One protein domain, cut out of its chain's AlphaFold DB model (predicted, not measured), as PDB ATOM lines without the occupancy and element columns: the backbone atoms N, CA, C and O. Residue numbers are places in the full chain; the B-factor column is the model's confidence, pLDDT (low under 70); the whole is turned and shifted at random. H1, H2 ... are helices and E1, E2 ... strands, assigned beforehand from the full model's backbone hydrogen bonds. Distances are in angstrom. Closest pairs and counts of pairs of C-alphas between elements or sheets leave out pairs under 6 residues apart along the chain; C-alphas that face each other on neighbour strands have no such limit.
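This is residues 3 to 66 of the 67 residues of an uncharacterized protein of Candidatus Poribacteria bacterium (UniProt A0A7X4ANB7). A strongly twisted, curled sheet of E3, E4, E5 and E6 has helix H1 over one face, running along the strands, and the small hairpin E1 and E2 sits next to it, with E1 near edge strand E6. The printed part has 64 residues, with named elements in the order E1 E2 E3 E4 E5 E6 H1, of mixed class. The larger sheet is mixed, in order E3 E4 E5 E6; E1 and E2 are antiparallel. The whole is compact and rounded, with a radius of gyration of the C-alphas of 10.6 A and spans of 26 by 21 by 20 A.

E1, residues 3 to 5, begins with C-alpha 3 at (21.340, -55.069, 10.947). E2 is residues 8 to 11. E3, residues 15 to 20, is 14.7 A long, E4, residues 25 to 30, 16.4 A, and E5, residues 35 to 40, 15.5 A. E6 is residues 50 to 52. H1, residues 56 to 64, is 11.9 A long and ends with C-alpha 64 at (17.397, -59.377, 0.347).

In the hairpin E1 and E2, N 3 and O 10 are 2.9 A apart. E3, E4 and E5 form a meander, each strand the antiparallel neighbour of the one before: N 19 and O 27 are 2.9 A apart, N 38 and O 26 2.7 A. E5 and E6 are parallel, with N 39 and O 50 at 2.8 A. The closest C-alphas of E1 and E6, Leu 5 and Val 50, are 6.0 A apart. H1 is on the larger sheet at a height of 8.5 A, over E4, at 1 degrees to it on the local plane; 2 of its C-alphas fall on E5, only just too few to lie over it. The closest C-alphas of E3 and H1, Val 18 and Lys 60, are 6.4 A apart. In H1 every O i to N i+4 pair is within hydrogen-bond range.

The C-alphas farthest apart, Lys 47 and Lys 65, are 29.1 A apart. The printed part has no cut and no long link. Residue 43 alone has a pLDDT under 70.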
ATOM      1  N   ILE A   3      20.020 -55.497  11.430       87.56
ATOM      2  CA  ILE A   3      21.340 -55.069  10.947       87.56
ATOM      3  C   ILE A   3      21.866 -53.956  11.852       87.56
ATOM      4  O   ILE A   3      21.087 -53.114  12.304       87.56
ATOM      5  N   ILE A   4      23.164 -53.961  12.144       87.00
ATOM      6  CA  ILE A   4      23.821 -52.877  12.877       87.00
ATOM      7  C   ILE A   4      24.522 -51.991  11.853       87.00
ATOM      8  O   ILE A   4      25.452 -52.437  11.188       87.00
ATOM      9  N   LEU A   5      24.068 -50.745  11.734       85.44
ATOM     10  CA  LEU A   5      24.713 -49.712  10.925       85.44
ATOM     11  C   LEU A   5      25.138 -48.588  11.858       85.44
ATOM     12  O   LEU A   5      24.286 -47.995  12.519       85.44
ATOM     13  N   ASP A   6      26.441 -48.324  11.934       81.25
ATOM     14  CA  ASP A   6      27.007 -47.253  12.766       81.25
ATOM     15  C   ASP A   6      26.504 -47.269  14.230       81.25
ATOM     16  O   ASP A   6      25.975 -46.295  14.760       81.25
ATOM     17  N   GLY A   7      26.534 -48.450  14.860       77.81
ATOM     18  CA  GLY A   7      26.042 -48.654  16.231       77.81
ATOM     19  C   GLY A   7      24.514 -48.625  16.394       77.81
ATOM     20  O   GLY A   7      24.006 -48.930  17.472       77.81
ATOM     21  N   LYS A   8      23.747 -48.329  15.336       82.12
ATOM     22  CA  LYS A   8      22.279 -48.332  15.360       82.12
ATOM     23  C   LYS A   8      21.735 -49.666  14.874       82.12
ATOM     24  O   LYS A   8      21.993 -50.098  13.752       82.12
ATOM     25  N   ALA A   9      20.916 -50.303  15.706       87.69
ATOM     26  CA  ALA A   9      20.229 -51.535  15.347       87.69
ATOM     27  C   ALA A   9      18.944 -51.240  14.555       87.69
ATOM     28  O   ALA A   9      17.975 -50.686  15.078       87.69
ATOM     29  N   ILE A  10      18.908 -51.672  13.300       89.62
ATOM     30  CA  ILE A  10      17.780 -51.492  12.388       89.62
ATOM     31  C   ILE A  10      17.081 -52.831  12.193       89.62
ATOM     32  O   ILE A  10      17.693 -53.832  11.830       89.62
ATOM     33  N   LYS A  11      15.768 -52.865  12.436       92.06
ATOM     34  CA  LYS A  11      14.950 -54.061  12.185       92.06
ATOM     35  C   LYS A  11      14.758 -54.247  10.678       92.06
ATOM     36  O   LYS A  11      14.173 -53.371  10.042       92.06
ATOM     37  N   LEU A  12      15.167 -55.401  10.148       90.56
ATOM     38  CA  LEU A  12      15.043 -55.722   8.717       90.56
ATOM     39  C   LEU A  12      13.582 -55.728   8.248       90.56
ATOM     40  O   LEU A  12      13.286 -55.210   7.183       90.56
ATOM     41  N   SER A  13      12.636 -56.139   9.099       91.31
ATOM     42  CA  SER A  13      11.197 -56.132   8.776       91.31
ATOM     43  C   SER A  13      10.609 -54.749   8.456       91.31
ATOM     44  O   SER A  13       9.525 -54.658   7.872       91.31
ATOM     45  N   ARG A  14      11.301 -53.670   8.854       92.31
ATOM     46  CA  ARG A  14      10.920 -52.282   8.549       92.31
ATOM     47  C   ARG A  14      11.451 -51.817   7.197       92.31
ATOM     48  O   ARG A  14      10.991 -50.779   6.723       92.31
ATOM     49  N   ILE A  15      12.423 -52.519   6.623       94.00
ATOM     50  CA  ILE A  15      13.033 -52.191   5.337       94.00
ATOM     51  C   ILE A  15      12.069 -52.609   4.224       94.00
ATOM     52  O   ILE A  15      11.355 -53.603   4.336       94.00
ATOM     53  N   LYS A  16      11.995 -51.777   3.189       94.31
ATOM     54  CA  LYS A  16      11.245 -52.022   1.957       94.31
ATOM     55  C   LYS A  16      12.191 -52.386   0.815       94.31
ATOM     56  O   LYS A  16      11.909 -53.321   0.084       94.31
ATOM     57  N   SER A  17      13.275 -51.634   0.656       93.44
ATOM     58  CA  SER A  17      14.276 -51.856  -0.388       93.44
ATOM     59  C   SER A  17      15.611 -51.224  -0.002       93.44
ATOM     60  O   SER A  17      15.679 -50.379   0.901       93.44
ATOM     61  N   VAL A  18      16.664 -51.627  -0.710       93.88
ATOM     62  CA  VAL A  18      17.975 -50.983  -0.678       93.88
ATOM     63  C   VAL A  18      18.442 -50.693  -2.103       93.88
ATOM     64  O   VAL A  18      18.577 -51.597  -2.925       93.88
ATOM     65  N   ASP A  19      18.691 -49.420  -2.391       93.62
ATOM     66  CA  ASP A  19      18.980 -48.925  -3.739       93.62
ATOM     67  C   ASP A  19      20.374 -48.291  -3.777       93.62
ATOM     68  O   ASP A  19      20.746 -47.556  -2.861       93.62
ATOM     69  N   ARG A  20      21.158 -48.539  -4.830       93.44
ATOM     70  CA  ARG A  20      22.442 -47.850  -5.040       93.44
ATOM     71  C   ARG A  20      22.184 -46.486  -5.670       93.44
ATOM     72  O   ARG A  20      21.515 -46.408  -6.693       93.44
ATOM     73  N   ILE A  21      22.739 -45.425  -5.089       89.69
ATOM     74  CA  ILE A  21      22.605 -44.050  -5.607       89.69
ATOM     75  C   ILE A  21      23.940 -43.410  -6.003       89.69
ATOM     76  O   ILE A  21      23.964 -42.325  -6.570       89.69
ATOM     77  N   GLY A  22      25.060 -44.072  -5.722       84.62
ATOM     78  CA  GLY A  22      26.387 -43.629  -6.133       84.62
ATOM     79  C   GLY A  22      27.409 -44.753  -6.011       84.62
ATOM     80  O   GLY A  22      27.076 -45.867  -5.601       84.62
ATOM     81  N   GLY A  23      28.675 -44.465  -6.320       83.94
ATOM     82  CA  GLY A  23      29.736 -45.482  -6.293       83.94
ATOM     83  C   GLY A  23      29.837 -46.213  -4.947       83.94
ATOM     84  O   GLY A  23      29.953 -47.438  -4.916       83.94
ATOM     85  N   ARG A  24      29.701 -45.467  -3.841       86.19
ATOM     86  CA  ARG A  24      29.769 -45.979  -2.459       86.19
ATOM     87  C   ARG A  24      28.516 -45.717  -1.628       86.19
ATOM     88  O   ARG A  24      28.504 -46.035  -0.447       86.19
ATOM     89  N   VAL A  25      27.475 -45.123  -2.204       90.75
ATOM     90  CA  VAL A  25      26.294 -44.697  -1.443       90.75
ATOM     91  C   VAL A  25      25.099 -45.574  -1.798       90.75
ATOM     92  O   VAL A  25      24.737 -45.710  -2.970       90.75
ATOM     93  N   ALA A  26      24.469 -46.130  -0.770       93.06
ATOM     94  CA  ALA A  26      23.208 -46.848  -0.844       93.06
ATOM     95  C   ALA A  26      22.126 -46.100  -0.060       93.06
ATOM     96  O   ALA A  26      22.421 -45.404   0.907       93.06
ATOM     97  N   ILE A  27      20.864 -46.249  -0.438       94.19
ATOM     98  CA  ILE A  27      19.722 -45.783   0.341       94.19
ATOM     99  C   ILE A  27      18.951 -46.998   0.819       94.19
ATOM    100  O   ILE A  27      18.468 -47.782   0.009       94.19
ATOM    101  N   ILE A  28      18.761 -47.109   2.131       93.69
ATOM    102  CA  ILE A  28      17.783 -48.036   2.699       93.69
ATOM    103  C   ILE A  28      16.459 -47.293   2.829       93.69
ATOM    104  O   ILE A  28      16.359 -46.308   3.565       93.69
ATOM    105  N   ARG A  29      15.431 -47.779   2.133       94.44
ATOM    106  CA  ARG A  29      14.063 -47.267   2.228       94.44
ATOM    107  C   ARG A  29      13.273 -48.102   3.217       94.44
ATOM    108  O   ARG A  29      13.271 -49.329   3.151       94.44
ATOM    109  N   PHE A  30      12.555 -47.445   4.114       94.56
ATOM    110  CA  PHE A  30      11.665 -48.095   5.066       94.56
ATOM    111  C   PHE A  30      10.231 -48.144   4.540       94.56
ATOM    112  O   PHE A  30       9.794 -47.270   3.791       94.56
ATOM    113  N   LYS A  31       9.453 -49.118   5.019       92.75
ATOM    114  CA  LYS A  31       8.012 -49.241   4.735       92.75
ATOM    115  C   LYS A  31       7.218 -47.992   5.137       92.75
ATOM    116  O   LYS A  31       6.181 -47.718   4.555       92.75
ATOM    117  N   THR A  32       7.732 -47.196   6.079       92.88
ATOM    118  CA  THR A  32       7.130 -45.923   6.512       92.88
ATOM    119  C   THR A  32       7.385 -44.751   5.554       92.88
ATOM    120  O   THR A  32       7.061 -43.624   5.904       92.88
ATOM    121  N   GLY A  33       8.079 -44.958   4.429       91.31
ATOM    122  CA  GLY A  33       8.481 -43.891   3.498       91.31
ATOM    123  C   GLY A  33       9.735 -43.108   3.911       91.31
ATOM    124  O   GLY A  33      10.263 -42.332   3.122       91.31
ATOM    125  N   LYS A  34      10.262 -43.344   5.120       93.19
ATOM    126  CA  LYS A  34      11.552 -42.786   5.561       93.19
ATOM    127  C   LYS A  34      12.699 -43.494   4.843       93.19
ATOM    128  O   LYS A  34      12.563 -44.654   4.457       93.19
ATOM    129  N   PHE A  35      13.845 -42.837   4.744       92.62
ATOM    130  CA  PHE A  35      15.055 -43.445   4.207       92.62
ATOM    131  C   PHE A  35      16.286 -43.048   5.016       92.62
ATOM    132  O   PHE A  35      16.268 -42.047   5.731       92.62
ATOM    133  N   ILE A  36      17.342 -43.853   4.912       91.44
ATOM    134  CA  ILE A  36      18.669 -43.515   5.426       91.44
ATOM    135  C   ILE A  36      19.713 -43.733   4.331       91.44
ATOM    136  O   ILE A  36      19.673 -44.764   3.653       91.44
ATOM    137  N   PRO A  37      20.645 -42.790   4.149       91.75
ATOM    138  CA  PRO A  37      21.784 -43.003   3.283       91.75
ATOM    139  C   PRO A  37      22.875 -43.784   4.032       91.75
ATOM    140  O   PRO A  37      23.180 -43.514   5.197       91.75
ATOM    141  N   VAL A  38      23.449 -44.767   3.349       91.81
ATOM    142  CA  VAL A  38      24.464 -45.691   3.848       91.81
ATOM    143  C   VAL A  38      25.714 -45.569   2.987       91.81
ATOM    144  O   VAL A  38      25.658 -45.789   1.777       91.81
ATOM    145  N   LEU A  39      26.847 -45.248   3.603       92.06
ATOM    146  CA  LEU A  39      28.158 -45.303   2.965       92.06
ATOM    147  C   LEU A  39      28.720 -46.719   3.086       92.06
ATOM    148  O   LEU A  39      29.007 -47.185   4.185       92.06
ATOM    149  N   CYS A  40      28.859 -47.399   1.954       91.12
ATOM    150  CA  CYS A  40      29.424 -48.740   1.851       91.12
ATOM    151  C   CYS A  40      30.946 -48.672   1.657       91.12
ATOM    152  O   CYS A  40      31.466 -47.763   1.004       91.12
ATOM    153  N   GLY A  41      31.664 -49.653   2.200       87.94
ATOM    154  CA  GLY A  41      33.123 -49.744   2.139       87.94
ATOM    155  C   GLY A  41      33.846 -48.707   3.000       87.94
ATOM    156  O   GLY A  41      35.041 -48.482   2.813       87.94
ATOM    157  N   ILE A  42      33.138 -48.050   3.927       81.50
ATOM    158  CA  ILE A  42      33.694 -47.017   4.805       81.50
ATOM    159  C   ILE A  42      33.513 -47.432   6.264       81.50
ATOM    160  O   ILE A  42      32.478 -47.959   6.665       81.50
ATOM    161  N   ARG A  43      34.563 -47.220   7.069       69.31
ATOM    162  CA  ARG A  43      34.570 -47.539   8.506       69.31
ATOM    163  C   ARG A  43      34.176 -46.348   9.384       69.31
ATOM    164  O   ARG A  43      33.724 -46.568  10.502       69.31
ATOM    165  N   PHE A  44      34.347 -45.124   8.885       70.50
ATOM    166  CA  PHE A  44      34.086 -43.884   9.612       70.50
ATOM    167  C   PHE A  44      32.955 -43.094   8.943       70.50
ATOM    168  O   PHE A  44      33.098 -42.721   7.780       70.50
ATOM    169  N   PRO A  45      31.842 -42.832   9.642       70.06
ATOM    170  CA  PRO A  45      30.722 -42.100   9.068       70.06
ATOM    171  C   PRO A  45      31.090 -40.645   8.777       70.06
ATOM    172  O   PRO A  45      31.647 -39.940   9.618       70.06
ATOM    173  N   GLU A  46      30.714 -40.175   7.590       72.25
ATOM    174  CA  GLU A  46      30.616 -38.746   7.306       72.25
ATOM    175  C   GLU A  46      29.323 -38.185   7.917       72.25
ATOM    176  O   GLU A  46      28.327 -38.900   8.079       72.25
ATOM    177  N   LYS A  47      29.316 -36.894   8.276       73.69
ATOM    178  CA  LYS A  47      28.147 -36.248   8.896       73.69
ATOM    179  C   LYS A  47      26.895 -36.469   8.033       73.69
ATOM    180  O   LYS A  47      26.832 -36.012   6.900       73.69
ATOM    181  N   GLY A  48      25.892 -37.142   8.602       72.75
ATOM    182  CA  GLY A  48      24.601 -37.401   7.952       72.75
ATOM    183  C   GLY A  48      24.450 -38.780   7.297       72.75
ATOM    184  O   GLY A  48      23.343 -39.112   6.875       72.75
ATOM    185  N   PHE A  49      25.500 -39.604   7.273       82.06
ATOM    186  CA  PHE A  49      25.473 -40.960   6.719       82.06
ATOM    187  C   PHE A  49      25.692 -42.005   7.810       82.06
ATOM    188  O   PHE A  49      26.453 -41.785   8.748       82.06
ATOM    189  N   VAL A  50      25.057 -43.169   7.669       88.12
ATOM    190  CA  VAL A  50      25.476 -44.355   8.427       88.12
ATOM    191  C   VAL A  50      26.501 -45.134   7.612       88.12
ATOM    192  O   VAL A  50      26.401 -45.201   6.390       88.12
ATOM    193  N   SER A  51      27.488 -45.731   8.269       89.06
ATOM    194  CA  SER A  51      28.511 -46.526   7.586       89.06
ATOM    195  C   SER A  51      28.187 -48.013   7.608       89.06
ATOM    196  O   SER A  51      27.718 -48.556   8.614       89.06
ATOM    197  N   TYR A  52      28.497 -48.677   6.501       90.06
ATOM    198  CA  TYR A  52      28.550 -50.121   6.370       90.06
ATOM    199  C   TYR A  52      29.949 -50.519   5.897       90.06
ATOM    200  O   TYR A  52      30.451 -50.017   4.892       90.06
ATOM    201  N   LYS A  53      30.591 -51.423   6.644       88.12
ATOM    202  CA  LYS A  53      31.978 -51.834   6.381       88.12
ATOM    203  C   LYS A  53      32.120 -52.586   5.052       88.12
ATOM    204  O   LYS A  53      33.162 -52.467   4.415       88.12
ATOM    205  N   GLY A  54      31.109 -53.366   4.675       89.94
ATOM    206  CA  GLY A  54      31.101 -54.147   3.438       89.94
ATOM    207  C   GLY A  54      30.712 -53.327   2.209       89.94
ATOM    208  O   GLY A  54      30.403 -52.134   2.300       89.94
ATOM    209  N   SER A  55      30.722 -53.976   1.053       92.12
ATOM    210  CA  SER A  55      30.278 -53.423  -0.221       92.12
ATOM    211  C   SER A  55      28.759 -53.213  -0.264       92.12
ATOM    212  O   SER A  55      28.008 -53.637   0.621       92.12
ATOM    213  N   TYR A  56      28.290 -52.534  -1.314       92.69
ATOM    214  CA  TYR A  56      26.855 -52.410  -1.568       92.69
ATOM    215  C   TYR A  56      26.224 -53.784  -1.820       92.69
ATOM    216  O   TYR A  56      25.120 -54.054  -1.362       92.69
ATOM    217  N   GLU A  57      26.933 -54.643  -2.537       93.19
ATOM    218  CA  GLU A  57      26.510 -55.976  -2.931       93.19
ATOM    219  C   GLU A  57      26.335 -56.870  -1.696       93.19
ATOM    220  O   GLU A  57      25.297 -57.514  -1.556       93.19
ATOM    221  N   GLU A  58      27.275 -56.820  -0.745       92.62
ATOM    222  CA  GLU A  58      27.159 -57.511   0.547       92.62
ATOM    223  C   GLU A  58      25.969 -56.992   1.366       92.62
ATOM    224  O   GLU A  58      25.199 -57.775   1.926       92.62
ATOM    225  N   LEU A  59      25.774 -55.666   1.407       91.44
ATOM    226  CA  LEU A  59      24.633 -55.055   2.093       91.44
ATOM    227  C   LEU A  59      23.305 -55.490   1.467       91.44
ATOM    228  O   LEU A  59      22.356 -55.812   2.186       91.44
ATOM    229  N   LYS A  60      23.233 -55.485   0.133       92.81
ATOM    230  CA  LYS A  60      22.043 -55.864  -0.622       92.81
ATOM    231  C   LYS A  60      21.716 -57.332  -0.424       92.81
ATOM    232  O   LYS A  60      20.582 -57.634  -0.079       92.81
ATOM    233  N   GLU A  61      22.693 -58.219  -0.572       93.25
ATOM    234  CA  GLU A  61      22.489 -59.650  -0.364       93.25
ATOM    235  C   GLU A  61      22.026 -59.940   1.069       93.25
ATOM    236  O   GLU A  61      21.089 -60.711   1.282       93.25
ATOM    237  N   PHE A  62      22.631 -59.282   2.063       90.75
ATOM    238  CA  PHE A  62      22.210 -59.422   3.452       90.75
ATOM    239  C   PHE A  62      20.761 -58.974   3.661       90.75
ATOM    240  O   PHE A  62      20.015 -59.646   4.370       90.75
ATOM    241  N   ILE A  63      20.354 -57.840   3.088       90.75
ATOM    242  CA  ILE A  63      18.985 -57.337   3.229       90.75
ATOM    243  C   ILE A  63      18.004 -58.244   2.478       90.75
ATOM    244  O   ILE A  63      17.044 -58.693   3.096       90.75
ATOM    245  N   ASP A  64      18.267 -58.565   1.210       89.25
ATOM    246  CA  ASP A  64      17.397 -59.377   0.347       89.25
ATOM    247  C   ASP A  64      17.161 -60.786   0.914       89.25
ATOM    248  O   ASP A  64      16.054 -61.303   0.823       89.25
ATOM    249  N   LYS A  65      18.159 -61.394   1.571       89.25
ATOM    250  CA  LYS A  65      17.998 -62.693   2.254       89.25
ATOM    251  C   LYS A  65      17.005 -62.664   3.425       89.25
ATOM    252  O   LYS A  65      16.658 -63.723   3.943       89.25
ATOM    253  N   HIS A  66      16.593 -61.486   3.893       83.94
ATOM    254  CA  HIS A  66      15.854 -61.324   5.146       83.94
ATOM    255  C   HIS A  66      14.623 -60.408   5.073       83.94
ATOM    256  O   HIS A  66      14.034 -60.139   6.132       83.94
TER     257      HIS A  66